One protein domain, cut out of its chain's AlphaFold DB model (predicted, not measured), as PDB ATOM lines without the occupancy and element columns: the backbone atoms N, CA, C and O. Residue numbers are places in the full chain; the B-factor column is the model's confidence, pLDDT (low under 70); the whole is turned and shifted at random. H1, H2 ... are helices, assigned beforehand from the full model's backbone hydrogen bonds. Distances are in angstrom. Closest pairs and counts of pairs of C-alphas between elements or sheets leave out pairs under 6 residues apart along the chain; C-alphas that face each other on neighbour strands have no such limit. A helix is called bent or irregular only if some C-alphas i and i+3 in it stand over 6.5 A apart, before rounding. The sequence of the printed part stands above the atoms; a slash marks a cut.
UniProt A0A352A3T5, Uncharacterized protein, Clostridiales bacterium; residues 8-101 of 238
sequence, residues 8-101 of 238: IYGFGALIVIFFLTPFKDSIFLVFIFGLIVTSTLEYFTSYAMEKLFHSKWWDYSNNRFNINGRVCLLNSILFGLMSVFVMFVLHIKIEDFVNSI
ATOM      1  N   ILE A   8      -5.817 -42.424  84.936       56.94
ATOM      2  CA  ILE A   8      -5.450 -41.246  85.732       56.94
ATOM      3  C   ILE A   8      -6.215 -41.195  87.059       56.94
ATOM      4  O   ILE A   8      -5.622 -40.881  88.087       56.94
ATOM      5  N   TYR A   9      -7.502 -41.554  87.070       60.28
ATOM      6  CA  TYR A   9      -8.295 -41.529  88.302       60.28
ATOM      7  C   TYR A   9      -7.990 -42.719  89.214       60.28
ATOM      8  O   TYR A   9      -7.953 -42.547  90.427       60.28
ATOM      9  N   GLY A  10      -7.711 -43.899  88.648       64.25
ATOM     10  CA  GLY A  10      -7.313 -45.079  89.422       64.25
ATOM     11  C   GLY A  10      -5.935 -44.913  90.063       64.25
ATOM     12  O   GLY A  10      -5.792 -45.065  91.273       64.25
ATOM     13  N   PHE A  11      -4.930 -44.518  89.278       68.88
ATOM     14  CA  PHE A  11      -3.593 -44.215  89.793       68.88
ATOM     15  C   PHE A  11      -3.610 -43.019  90.748       68.88
ATOM     16  O   PHE A  11      -2.963 -43.072  91.788       68.88
ATOM     17  N   GLY A  12      -4.384 -41.973  90.445       68.19
ATOM     18  CA  GLY A  12      -4.562 -40.829  91.337       68.19
ATOM     19  C   GLY A  12      -5.158 -41.233  92.686       68.19
ATOM     20  O   GLY A  12      -4.618 -40.858  93.722       68.19
ATOM     21  N   ALA A  13      -6.211 -42.056  92.689       69.00
ATOM     22  CA  ALA A  13      -6.809 -42.574  93.917       69.00
ATOM     23  C   ALA A  13      -5.828 -43.447  94.715       69.00
ATOM     24  O   ALA A  13      -5.732 -43.283  95.926       69.00
ATOM     25  N   LEU A  14      -5.053 -44.317  94.054       74.69
ATOM     26  CA  LEU A  14      -4.027 -45.131  94.717       74.69
ATOM     27  C   LEU A  14      -2.908 -44.280  95.325       74.69
ATOM     28  O   LEU A  14      -2.489 -44.552  96.446       74.69
ATOM     29  N   ILE A  15      -2.446 -43.241  94.623       75.06
ATOM     30  CA  ILE A  15      -1.445 -42.295  95.140       75.06
ATOM     31  C   ILE A  15      -2.000 -41.573  96.370       75.06
ATOM     32  O   ILE A  15      -1.329 -41.524  97.397       75.06
ATOM     33  N   VAL A  16      -3.231 -41.060  96.296       74.56
ATOM     34  CA  VAL A  16      -3.896 -40.411  97.435       74.56
ATOM     35  C   VAL A  16      -4.000 -41.387  98.607       74.56
ATOM     36  O   VAL A  16      -3.541 -41.067  99.695       74.56
ATOM     37  N   ILE A  17      -4.503 -42.604  98.394       75.81
ATOM     38  CA  ILE A  17      -4.613 -43.609  99.457       75.81
ATOM     39  C   ILE A  17      -3.237 -43.916 100.055       75.81
ATOM     40  O   ILE A  17      -3.076 -43.824 101.268       75.81
ATOM     41  N   PHE A  18      -2.223 -44.206  99.240       80.38
ATOM     42  CA  PHE A  18      -0.882 -44.553  99.718       80.38
ATOM     43  C   PHE A  18      -0.242 -43.432 100.553       80.38
ATOM     44  O   PHE A  18       0.280 -43.692 101.635       80.38
ATOM     45  N   PHE A  19      -0.329 -42.179 100.093       79.12
ATOM     46  CA  PHE A  19       0.237 -41.031 100.810       79.12
ATOM     47  C   PHE A  19      -0.577 -40.615 102.044       79.12
ATOM     48  O   PHE A  19       0.002 -40.089 102.994       79.12
ATOM     49  N   LEU A  20      -1.897 -40.835 102.055       80.38
ATOM     50  CA  LEU A  20      -2.771 -40.432 103.164       80.38
ATOM     51  C   LEU A  20      -2.989 -41.548 104.201       80.38
ATOM     52  O   LEU A  20      -3.364 -41.243 105.330       80.38
ATOM     53  N   THR A  21      -2.709 -42.815 103.867       78.19
ATOM     54  CA  THR A  21      -2.762 -43.965 104.794       78.19
ATOM     55  C   THR A  21      -2.030 -43.725 106.124       78.19
ATOM     56  O   THR A  21      -2.633 -44.010 107.158       78.19
ATOM     57  N   PRO A  22      -0.797 -43.174 106.171       81.25
ATOM     58  CA  PRO A  22      -0.116 -42.913 107.445       81.25
ATOM     59  C   PRO A  22      -0.785 -41.831 108.309       81.25
ATOM     60  O   PRO A  22      -0.480 -41.729 109.491       81.25
ATOM     61  N   PHE A  23      -1.696 -41.032 107.747       80.75
ATOM     62  CA  PHE A  23      -2.392 -39.950 108.450       80.75
ATOM     63  C   PHE A  23      -3.870 -40.259 108.719       80.75
ATOM     64  O   PHE A  23      -4.594 -39.385 109.197       80.75
ATOM     65  N   LYS A  24      -4.322 -41.491 108.437       77.19
ATOM     66  CA  LYS A  24      -5.731 -41.911 108.520       77.19
ATOM     67  C   LYS A  24      -6.374 -41.720 109.898       77.19
ATOM     68  O   LYS A  24      -7.591 -41.641 109.984       77.19
ATOM     69  N   ASP A  25      -5.576 -41.617 110.957       79.19
ATOM     70  CA  ASP A  25      -6.075 -41.480 112.330       79.19
ATOM     71  C   ASP A  25      -6.576 -40.060 112.648       79.19
ATOM     72  O   ASP A  25      -7.260 -39.845 113.647       79.19
ATOM     73  N   SER A  26      -6.279 -39.073 111.791       84.56
ATOM     74  CA  SER A  26      -6.762 -37.700 111.947       84.56
ATOM     75  C   SER A  26      -7.405 -37.187 110.665       84.56
ATOM     76  O   SER A  26      -6.729 -36.864 109.689       84.56
ATOM     77  N   ILE A  27      -8.730 -37.020 110.701       83.62
ATOM     78  CA  ILE A  27      -9.533 -36.460 109.599       83.62
ATOM     79  C   ILE A  27      -8.969 -35.110 109.131       83.62
ATOM     80  O   ILE A  27      -8.936 -34.826 107.934       83.62
ATOM     81  N   PHE A  28      -8.484 -34.289 110.067       83.88
ATOM     82  CA  PHE A  28      -7.896 -32.991 109.753       83.88
ATOM     83  C   PHE A  28      -6.587 -33.123 108.960       83.88
ATOM     84  O   PHE A  28      -6.396 -32.411 107.974       83.88
ATOM     85  N   LEU A  29      -5.705 -34.059 109.332       83.69
ATOM     86  CA  LEU A  29      -4.466 -34.307 108.589       83.69
ATOM     87  C   LEU A  29      -4.757 -34.881 107.198       83.69
ATOM     88  O   LEU A  29      -4.179 -34.410 106.220       83.69
ATOM     89  N   VAL A  30      -5.701 -35.821 107.089       84.25
ATOM     90  CA  VAL A  30      -6.162 -36.371 105.800       84.25
ATOM     91  C   VAL A  30      -6.685 -35.258 104.888       84.25
ATOM     92  O   VAL A  30      -6.359 -35.236 103.704       84.25
ATOM     93  N   PHE A  31      -7.442 -34.299 105.425       84.38
ATOM     94  CA  PHE A  31      -7.937 -33.160 104.653       84.38
ATOM     95  C   PHE A  31      -6.802 -32.260 104.139       84.38
ATOM     96  O   PHE A  31      -6.759 -31.951 102.947       84.38
ATOM     97  N   ILE A  32      -5.868 -31.863 105.010       84.81
ATOM     98  CA  ILE A  32      -4.768 -30.954 104.648       84.81
ATOM     99  C   ILE A  32      -3.798 -31.616 103.664       84.81
ATOM    100  O   ILE A  32      -3.481 -31.033 102.627       84.81
ATOM    101  N   PHE A  33      -3.349 -32.841 103.947       82.94
ATOM    102  CA  PHE A  33      -2.456 -33.563 103.041       82.94
ATOM    103  C   PHE A  33      -3.163 -33.971 101.748       82.94
ATOM    104  O   PHE A  33      -2.560 -33.880 100.682       82.94
ATOM    105  N   GLY A  34      -4.447 -34.334 101.807       82.62
ATOM    106  CA  GLY A  34      -5.260 -34.601 100.621       82.62
ATOM    107  C   GLY A  34      -5.371 -33.390  99.712       82.62
ATOM    108  O   GLY A  34      -5.133 -33.509  98.512       82.62
ATOM    109  N   LEU A  35      -5.627 -32.210 100.277       82.75
ATOM    110  CA  LEU A  35      -5.606 -30.950  99.537       82.75
ATOM    111  C   LEU A  35      -4.249 -30.747  98.847       82.75
ATOM    112  O   LEU A  35      -4.206 -30.555  97.638       82.75
ATOM    113  N   ILE A  36      -3.134 -30.872  99.570       83.62
ATOM    114  CA  ILE A  36      -1.788 -30.657  99.006       83.62
ATOM    115  C   ILE A  36      -1.465 -31.658  97.884       83.62
ATOM    116  O   ILE A  36      -0.990 -31.265  96.813       83.62
ATOM    117  N   VAL A  37      -1.717 -32.949  98.112       81.56
ATOM    118  CA  VAL A  37      -1.409 -34.022  97.152       81.56
ATOM    119  C   VAL A  37      -2.253 -33.871  95.889       81.56
ATOM    120  O   VAL A  37      -1.716 -33.916  94.782       81.56
ATOM    121  N   THR A  38      -3.559 -33.634  96.039       80.69
ATOM    122  CA  THR A  38      -4.474 -33.469  94.900       80.69
ATOM    123  C   THR A  38      -4.170 -32.206  94.098       80.69
ATOM    124  O   THR A  38      -4.074 -32.294  92.875       80.69
ATOM    125  N   SER A  39      -3.898 -31.069  94.748       79.81
ATOM    126  CA  SER A  39      -3.458 -29.841  94.067       79.81
ATOM    127  C   SER A  39      -2.140 -30.035  93.309       79.81
ATOM    128  O   SER A  39      -1.986 -29.536  92.193       79.81
ATOM    129  N   THR A  40      -1.186 -30.778  93.881       81.88
ATOM    130  CA  THR A  40       0.098 -31.074  93.219       81.88
ATOM    131  C   THR A  40      -0.110 -31.947  91.982       81.88
ATOM    132  O   THR A  40       0.455 -31.675  90.921       81.88
ATOM    133  N   LEU A  41      -0.956 -32.973  92.094       79.00
ATOM    134  CA  LEU A  41      -1.272 -33.880  90.995       79.00
ATOM    135  C   LEU A  41      -2.058 -33.171  89.881       79.00
ATOM    136  O   LEU A  41      -1.760 -33.371  88.703       79.00
ATOM    137  N   GLU A  42      -3.002 -32.296  90.234       81.81
ATOM    138  CA  GLU A  42      -3.735 -31.437  89.295       81.81
ATOM    139  C   GLU A  42      -2.774 -30.514  88.533       81.81
ATOM    140  O   GLU A  42      -2.819 -30.444  87.300       81.81
ATOM    141  N   TYR A  43      -1.838 -29.876  89.245       80.56
ATOM    142  CA  TYR A  43      -0.824 -29.021  88.634       80.56
ATOM    143  C   TYR A  43       0.069 -29.798  87.661       80.56
ATOM    144  O   TYR A  43       0.255 -29.375  86.516       80.56
ATOM    145  N   PHE A  44       0.603 -30.945  88.093       78.12
ATOM    146  CA  PHE A  44       1.485 -31.764  87.265       78.12
ATOM    147  C   PHE A  44       0.757 -32.310  86.036       78.12
ATOM    148  O   PHE A  44       1.296 -32.259  84.933       78.12
ATOM    149  N   THR A  45      -0.490 -32.760  86.199       72.38
ATOM    150  CA  THR A  45      -1.311 -33.252  85.086       72.38
ATOM    151  C   THR A  45      -1.582 -32.134  84.082       72.38
ATOM    152  O   THR A  45      -1.365 -32.326  82.887       72.38
ATOM    153  N   SER A  46      -1.963 -30.941  84.551       71.81
ATOM    154  CA  SER A  46      -2.146 -29.758  83.699       71.81
ATOM    155  C   SER A  46      -0.863 -29.405  82.932       71.81
ATOM    156  O   SER A  46      -0.904 -29.150  81.726       71.81
ATOM    157  N   TYR A  47       0.288 -29.439  83.608       74.50
ATOM    158  CA  TYR A  47       1.586 -29.162  82.994       74.50
ATOM    159  C   TYR A  47       1.981 -30.215  81.946       74.50
ATOM    160  O   TYR A  47       2.373 -29.869  80.828       74.50
ATOM    161  N   ALA A  48       1.843 -31.500  82.280       69.69
ATOM    162  CA  ALA A  48       2.154 -32.607  81.385       69.69
ATOM    163  C   ALA A  48       1.256 -32.587  80.140       69.69
ATOM    164  O   ALA A  48       1.753 -32.729  79.022       69.69
ATOM    165  N   MET A  49      -0.047 -32.337  80.307       63.41
ATOM    166  CA  MET A  49      -0.984 -32.220  79.186       63.41
ATOM    167  C   MET A  49      -0.634 -31.045  78.266       63.41
ATOM    168  O   MET A  49      -0.657 -31.201  77.046       63.41
ATOM    169  N   GLU A  50      -0.239 -29.895  78.816       71.88
ATOM    170  CA  GLU A  50       0.180 -28.749  78.005       71.88
ATOM    171  C   GLU A  50       1.466 -29.032  77.220       71.88
ATOM    172  O   GLU A  50       1.574 -28.650  76.054       71.88
ATOM    173  N   LYS A  51       2.433 -29.743  77.814       70.44
ATOM    174  CA  LYS A  51       3.667 -30.126  77.114       70.44
ATOM    175  C   LYS A  51       3.449 -31.182  76.035       70.44
ATOM    176  O   LYS A  51       4.120 -31.118  75.009       70.44
ATOM    177  N   LEU A  52       2.539 -32.126  76.255       63.03
ATOM    178  CA  LEU A  52       2.282 -33.226  75.323       63.03
ATOM    179  C   LEU A  52       1.314 -32.847  74.196       63.03
ATOM    180  O   LEU A  52       1.483 -33.302  73.069       63.03
ATOM    181  N   PHE A  53       0.310 -32.017  74.487       57.94
ATOM    182  CA  PHE A  53      -0.788 -31.720  73.559       57.94
ATOM    183  C   PHE A  53      -0.890 -30.242  73.173       57.94
ATOM    184  O   PHE A  53      -1.802 -29.873  72.430       57.94
ATOM    185  N   HIS A  54       0.007 -29.381  73.677       58.00
ATOM    186  CA  HIS A  54       0.001 -27.930  73.437       58.00
ATOM    187  C   HIS A  54      -1.368 -27.267  73.681       58.00
ATOM    188  O   HIS A  54      -1.681 -26.233  73.097       58.00
ATOM    189  N   SER A  55      -2.197 -27.880  74.529       43.28
ATOM    190  CA  SER A  55      -3.597 -27.519  74.745       43.28
ATOM    191  C   SER A  55      -3.911 -27.580  76.236       43.28
ATOM    192  O   SER A  55      -3.545 -28.546  76.907       43.28
ATOM    193  N   LYS A  56      -4.610 -26.564  76.751       54.19
ATOM    194  CA  LYS A  56      -5.112 -26.540  78.131       54.19
ATOM    195  C   LYS A  56      -6.519 -27.129  78.161       54.19
ATOM    196  O   LYS A  56      -7.387 -26.669  77.430       54.19
ATOM    197  N   TRP A  57      -6.730 -28.154  78.980       55.25
ATOM    198  CA  TRP A  57      -8.031 -28.825  79.105       55.25
ATOM    199  C   TRP A  57      -8.984 -28.085  80.048       55.25
ATOM    200  O   TRP A  57     -10.198 -28.182  79.904       55.25
ATOM    201  N   TRP A  58      -8.432 -27.322  80.988       64.75
ATOM    202  CA  TRP A  58      -9.169 -26.433  81.873       64.75
ATOM    203  C   TRP A  58      -8.349 -25.170  82.126       64.75
ATOM    204  O   TRP A  58      -7.116 -25.207  82.143       64.75
ATOM    205  N   ASP A  59      -9.049 -24.052  82.295       65.50
ATOM    206  CA  ASP A  59      -8.457 -22.755  82.588       65.50
ATOM    207  C   ASP A  59      -9.192 -22.119  83.775       65.50
ATOM    208  O   ASP A  59     -10.350 -21.713  83.676       65.50
ATOM    209  N   TYR A  60      -8.512 -22.060  84.919       60.94
ATOM    210  CA  TYR A  60      -9.005 -21.445  86.151       60.94
ATOM    211  C   TYR A  60      -8.521 -19.999  86.325       60.94
ATOM    212  O   TYR A  60      -8.632 -19.457  87.426       60.94
ATOM    213  N   SER A  61      -8.007 -19.353  85.269       62.88
ATOM    214  CA  SER A  61      -7.470 -17.981  85.330       62.88
ATOM    215  C   SER A  61      -8.479 -16.943  85.839       62.88
ATOM    216  O   SER A  61      -8.074 -15.949  86.433       62.88
ATOM    217  N   ASN A  62      -9.786 -17.186  85.672       57.31
ATOM    218  CA  ASN A  62     -10.852 -16.294  86.153       57.31
ATOM    219  C   ASN A  62     -11.306 -16.552  87.605       57.31
ATOM    220  O   ASN A  62     -12.139 -15.807  88.119       57.31
ATOM    221  N   ASN A  63     -10.778 -17.573  88.286       60.09
ATOM    222  CA  ASN A  63     -11.179 -17.892  89.659       60.09
ATOM    223  C   ASN A  63     -10.265 -17.217  90.694       60.09
ATOM    224  O   ASN A  63      -9.054 -17.120  90.505       60.09
ATOM    225  N   ARG A  64     -10.841 -16.767  91.818       53.53
ATOM    226  CA  ARG A  64     -10.086 -16.171  92.935       53.53
ATOM    227  C   ARG A  64      -9.154 -17.215  93.569       53.53
ATOM    228  O   ARG A  64      -9.550 -18.367  93.723       53.53
ATOM    229  N   PHE A  65      -7.943 -16.800  93.955       60.94
ATOM    230  CA  PHE A  65      -6.889 -17.673  94.505       60.94
ATOM    231  C   PHE A  65      -6.496 -18.836  93.574       60.94
ATOM    232  O   PHE A  65      -6.348 -19.979  94.011       60.94
ATOM    233  N   ASN A  66      -6.353 -18.553  92.276       69.62
ATOM    234  CA  ASN A  66      -5.771 -19.502  91.334       69.62
ATOM    235  C   ASN A  66      -4.234 -19.429  91.344       69.62
ATOM    236  O   ASN A  66      -3.651 -18.365  91.544       69.62
ATOM    237  N   ILE A  67      -3.580 -20.566  91.106       65.56
ATOM    238  CA  ILE A  67      -2.136 -20.644  90.862       65.56
ATOM    239  C   ILE A  67      -1.944 -20.861  89.360       65.56
ATOM    240  O   ILE A  67      -2.225 -21.944  88.838       65.56
ATOM    241  N   ASN A  68      -1.483 -19.819  88.658       60.28
ATOM    242  CA  ASN A  68      -1.222 -19.811  87.209       60.28
ATOM    243  C   ASN A  68      -2.410 -20.265  86.334       60.28
ATOM    244  O   ASN A  68      -2.199 -20.814  85.251       60.28
ATOM    245  N   GLY A  69      -3.651 -20.107  86.814       59.94
ATOM    246  CA  GLY A  69      -4.851 -20.619  86.140       59.94
ATOM    247  C   GLY A  69      -4.938 -22.151  86.039       59.94
ATOM    248  O   GLY A  69      -5.789 -22.660  85.317       59.94
ATOM    249  N   ARG A  70      -4.076 -22.901  86.743       65.31
ATOM    250  CA  ARG A  70      -4.004 -24.378  86.675       65.31
ATOM    251  C   ARG A  70      -4.685 -25.076  87.843       65.31
ATOM    252  O   ARG A  70      -5.265 -26.137  87.650       65.31
ATOM    253  N   VAL A  71      -4.604 -24.467  89.024       67.94
ATOM    254  CA  VAL A  71      -5.178 -24.956  90.285       67.94
ATOM    255  C   VAL A  71      -5.956 -23.810  90.919       67.94
ATOM    256  O   VAL A  71      -5.511 -22.663  90.867       67.94
ATOM    257  N   CYS A  72      -7.106 -24.104  91.519       76.50
ATOM    258  CA  CYS A  72      -7.922 -23.135  92.252       76.50
ATOM    259  C   CYS A  72      -8.102 -23.590  93.703       76.50
ATOM    260  O   CYS A  72      -8.333 -24.776  93.953       76.50
ATOM    261  N   LEU A  73      -8.056 -22.651  94.655       73.19
ATOM    262  CA  LEU A  73      -8.271 -22.938  96.077       73.19
ATOM    263  C   LEU A  73      -9.628 -23.611  96.341       73.19
ATOM    264  O   LEU A  73      -9.702 -24.561  97.114       73.19
ATOM    265  N   LEU A  74     -10.690 -23.170  95.658       74.50
ATOM    266  CA  LEU A  74     -12.033 -23.744  95.807       74.50
ATOM    267  C   LEU A  74     -12.066 -25.217  95.373       74.50
ATOM    268  O   LEU A  74     -12.626 -26.057  96.074       74.50
ATOM    269  N   ASN A  75     -11.402 -25.538  94.259       74.81
ATOM    270  CA  ASN A  75     -11.299 -26.911  93.761       74.81
ATOM    271  C   ASN A  75     -10.421 -27.768  94.684       74.81
ATOM    272  O   ASN A  75     -10.758 -28.903  94.992       74.81
ATOM    273  N   SER A  76      -9.339 -27.186  95.201       77.94
ATOM    274  CA  SER A  76      -8.421 -27.850  96.133       77.94
ATOM    275  C   SER A  76      -9.117 -28.229  97.447       77.94
ATOM    276  O   SER A  76      -8.937 -29.336  97.946       77.94
ATOM    277  N   ILE A  77      -9.982 -27.359  97.981       80.81
ATOM    278  CA  ILE A  77     -10.811 -27.662  99.162       80.81
ATOM    279  C   ILE A  77     -11.800 -28.795  98.860       80.81
ATOM    280  O   ILE A  77     -11.940 -29.715  99.667       80.81
ATOM    281  N   LEU A  78     -12.456 -28.760  97.695       82.75
ATOM    282  CA  LEU A  78     -13.368 -29.822  97.266       82.75
ATOM    283  C   LEU A  78     -12.641 -31.172  97.153       82.75
ATOM    284  O   LEU A  78     -13.146 -32.187  97.628       82.75
ATOM    285  N   PHE A  79     -11.434 -31.185  96.582       81.38
ATOM    286  CA  PHE A  79     -10.607 -32.387  96.488       81.38
ATOM    287  C   PHE A  79     -10.074 -32.860  97.842       81.38
ATOM    288  O   PHE A  79      -9.997 -34.068  98.069       81.38
ATOM    289  N   GLY A  80      -9.775 -31.949  98.769       81.62
ATOM    290  CA  GLY A  80      -9.468 -32.290 100.159       81.62
ATOM    291  C   GLY A  80     -10.638 -33.010 100.838       81.62
ATOM    292  O   GLY A  80     -10.451 -34.079 101.418       81.62
ATOM    293  N   LEU A  81     -11.865 -32.489 100.697       84.62
ATOM    294  CA  LEU A  81     -13.081 -33.144 101.209       84.62
ATOM    295  C   LEU A  81     -13.327 -34.499 100.534       84.62
ATOM    296  O   LEU A  81     -13.650 -35.477 101.206       84.62
ATOM    297  N   MET A  82     -13.127 -34.575  99.217       82.88
ATOM    298  CA  MET A  82     -13.234 -35.827  98.468       82.88
ATOM    299  C   MET A  82     -12.204 -36.855  98.951       82.88
ATOM    300  O   MET A  82     -12.536 -38.026  99.081       82.88
ATOM    301  N   SER A  83     -10.980 -36.432  99.276       81.62
ATOM    302  CA  SER A  83      -9.930 -37.318  99.800       81.62
ATOM    303  C   SER A  83     -10.319 -37.911 101.156       81.62
ATOM    304  O   SER A  83     -10.137 -39.107 101.376       81.62
ATOM    305  N   VAL A  84     -10.935 -37.112 102.034       83.75
ATOM    306  CA  VAL A  84     -11.511 -37.603 103.298       83.75
ATOM    307  C   VAL A  84     -12.626 -38.614 103.023       83.75
ATOM    308  O   VAL A  84     -12.614 -39.707 103.585       83.75
ATOM    309  N   PHE A  85     -13.561 -38.302 102.123       85.19
ATOM    310  CA  PHE A  85     -14.632 -39.232 101.757       85.19
ATOM    311  C   PHE A  85     -14.088 -40.552 101.189       85.19
ATOM    312  O   PHE A  85     -14.547 -41.634 101.557       85.19
ATOM    313  N   VAL A  86     -13.069 -40.480 100.331       83.50
ATOM    314  CA  VAL A  86     -12.418 -41.661  99.762       83.50
ATOM    315  C   VAL A  86     -11.770 -42.502 100.862       83.50
ATOM    316  O   VAL A  86     -12.010 -43.703 100.903       83.50
ATOM    317  N   MET A  87     -11.020 -41.895 101.785       80.38
ATOM    318  CA  MET A  87     -10.314 -42.623 102.848       80.38
ATOM    319  C   MET A  87     -11.244 -43.231 103.905       80.38
ATOM    320  O   MET A  87     -11.008 -44.348 104.352       80.38
ATOM    321  N   PHE A  88     -12.305 -42.527 104.307       80.50
ATOM    322  CA  PHE A  88     -13.162 -42.958 105.421       80.50
ATOM    323  C   PHE A  88     -14.462 -43.649 104.994       80.50
ATOM    324  O   PHE A  88     -15.160 -44.201 105.840       80.50
ATOM    325  N   VAL A  89     -14.824 -43.623 103.709       83.19
ATOM    326  CA  VAL A  89     -16.053 -44.271 103.223       83.19
ATOM    327  C   VAL A  89     -15.748 -45.265 102.117       83.19
ATOM    328  O   VAL A  89     -16.127 -46.430 102.229       83.19
ATOM    329  N   LEU A  90     -15.082 -44.829 101.044       80.81
ATOM    330  CA  LEU A  90     -14.821 -45.717  99.907       80.81
ATOM    331  C   LEU A  90     -13.775 -46.776 100.244       80.81
ATOM    332  O   LEU A  90     -14.019 -47.939  99.951       80.81
ATOM    333  N   HIS A  91     -12.661 -46.404 100.877       79.88
ATOM    334  CA  HIS A  91     -11.586 -47.337 101.204       79.88
ATOM    335  C   HIS A  91     -12.096 -48.475 102.080       79.88
ATOM    336  O   HIS A  91     -11.922 -49.621 101.702       79.88
ATOM    337  N   ILE A  92     -12.798 -48.170 103.177       80.00
ATOM    338  CA  ILE A  92     -13.355 -49.187 104.084       80.00
ATOM    339  C   ILE A  92     -14.307 -50.130 103.334       80.00
ATOM    340  O   ILE A  92     -14.147 -51.342 103.391       80.00
ATOM    341  N   LYS A  93     -15.243 -49.591 102.540       83.25
ATOM    342  CA  LYS A  93     -16.187 -50.423 101.773       83.25
ATOM    343  C   LYS A  93     -15.506 -51.292 100.716       83.25
ATOM    344  O   LYS A  93     -15.937 -52.417 100.475       83.25
ATOM    345  N   ILE A  94     -14.492 -50.753 100.043       81.75
ATOM    346  CA  ILE A  94     -13.732 -51.476  99.020       81.75
ATOM    347  C   ILE A  94     -12.855 -52.535  99.684       81.75
ATOM    348  O   ILE A  94     -12.796 -53.650  99.186       81.75
ATOM    349  N   GLU A  95     -12.213 -52.216 100.802       82.25
ATOM    350  CA  GLU A  95     -11.391 -53.137 101.582       82.25
ATOM    351  C   GLU A  95     -12.226 -54.313 102.099       82.25
ATOM    352  O   GLU A  95     -11.841 -55.457 101.882       82.25
ATOM    353  N   ASP A  96     -13.414 -54.061 102.655       83.12
ATOM    354  CA  ASP A  96     -14.345 -55.114 103.083       83.12
ATOM    355  C   ASP A  96     -14.777 -56.008 101.910       83.12
ATOM    356  O   ASP A  96     -14.792 -57.238 102.014       83.12
ATOM    357  N   PHE A  97     -15.088 -55.403 100.761       83.69
ATOM    358  CA  PHE A  97     -15.456 -56.143  99.555       83.69
ATOM    359  C   PHE A  97     -14.290 -56.975  99.012       83.69
ATOM    360  O   PHE A  97     -14.469 -58.142  98.666       83.69
ATOM    361  N   VAL A  98     -13.087 -56.408  98.959       82.44
ATOM    362  CA  VAL A  98     -11.885 -57.100  98.484       82.44
ATOM    363  C   VAL A  98     -11.515 -58.234  99.438       82.44
ATOM    364  O   VAL A  98     -11.256 -59.338  98.972       82.44
ATOM    365  N   ASN A  99     -11.587 -58.019 100.753       83.69
ATOM    366  CA  ASN A  99     -11.324 -59.048 101.763       83.69
ATOM    367  C   ASN A  99     -12.356 -60.190 101.749       83.69
ATOM    368  O   ASN A  99     -12.057 -61.287 102.216       83.69
ATOM    369  N   SER A 100     -13.552 -59.970 101.188       85.75
ATOM    370  CA  SER A 100     -14.543 -61.037 100.972       85.75
ATOM    371  C   SER A 100     -14.171 -62.003  99.835       85.75
ATOM    372  O   SER A 100     -14.742 -63.089  99.722       85.75
ATOM    373  N   ILE A 101     -13.199 -61.631  98.995       86.06
ATOM    374  CA  ILE A 101     -12.722 -62.418  97.858       86.06
ATOM    375  C   ILE A 101     -11.458 -63.180  98.276       86.06
ATOM    376  O   ILE A 101     -10.591 -62.663  98.976       86.06
TER     377      ILE A 101
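This is residues 8 to 101 of the 238 residues of an uncharacterized protein of Clostridiales bacterium (UniProt A0A352A3T5). Two long helices, H2 and H3, cross at 74 degrees as a lopsided X, off the midpoint of each, and the shorter H1 folds back beside the first half of H2. H1 and H2 make a helical hairpin, and H3 packs across one side of it near its linked end, while residues 95 to 101 stick out free beyond it. A long stretch without a named element, residues 54 to 72, returns from the far end of H2 to the beginning of H3. The printed part has 94 residues with three named helices in the order H1, H2, H3 and no named strand, and the class is all helix. It is only just compact, close to loose, with a radius of gyration of the C-alphas of 14.9 A, and it is elongated, spanning 45 by 27 by 17 A.

H2, residues 27 to 53, measures 37.4 A from C-alpha 27 at (-9.533, -36.460, 109.599) to C-alpha 53 at (-0.788, -31.720, 73.559). H3, residues 73 to 99, measures 36.7 A and ends with C-alpha 99 at (-11.324, -59.048, 101.763). H3 has a kink of 34 degrees near residue 86; it is neither bent nor irregular, but only just: C-alphas 88 and 91 are 6.3 A apart. H1, residues 8 to 23, measures 23.0 A and begins with C-alpha 8 at (-5.450, -41.246, 85.732). H1 is only just irregular, with C-alphas 19 and 22 6.9 A apart, and its line is a rough one.

H2 touches H3 with residues 27 to 39 alone, and H3 touches H2 with residues 76 to 84 alone. Their closest C-alphas, those of Leu 35 and Gly 80, are 4.1 A apart, and their lines are about perpendicular at 74 degrees. H2 touches H1 with residues 29 to 41 alone, the closest C-alphas being those of Phe 23 and Val 30, 5.8 A apart. This hairpin has a shallow tilt of 30 degrees, opposite ways. H1 touches H3 with residues 16 to 21 alone, and H3 touches H1 with residues 83 to 87 alone. Their closest C-alphas are those of Ile 17 and Met 87, 6.7 A apart, and their lines are about perpendicular at 85 degrees. The helix packing is mostly crossed, meaning that most touching helices are not at a shallow tilt, but only just: 1 of 3 touching pairs is at a shallow tilt. Every O i to N i+4 pair is within hydrogen-bond range in H2, against 10 of 12 in H1 and 21 of 23 in H3.

The two C-alphas farthest apart, those of Asn 62 and Ile 101, are 47.6 A apart. The printed part has no cut. The link from H1 to H2 is tight, with 3 residues; that from H2 to H3 is long, with 19 residues, and in it residues 66 to 67 pair antiparallel with residues 71 to 72, continuing too briefly to be named strands. The mean pLDDT of the printed part is 74.8, and residues 8 to 13, 48 to 49 and 52 to 71 are under 70.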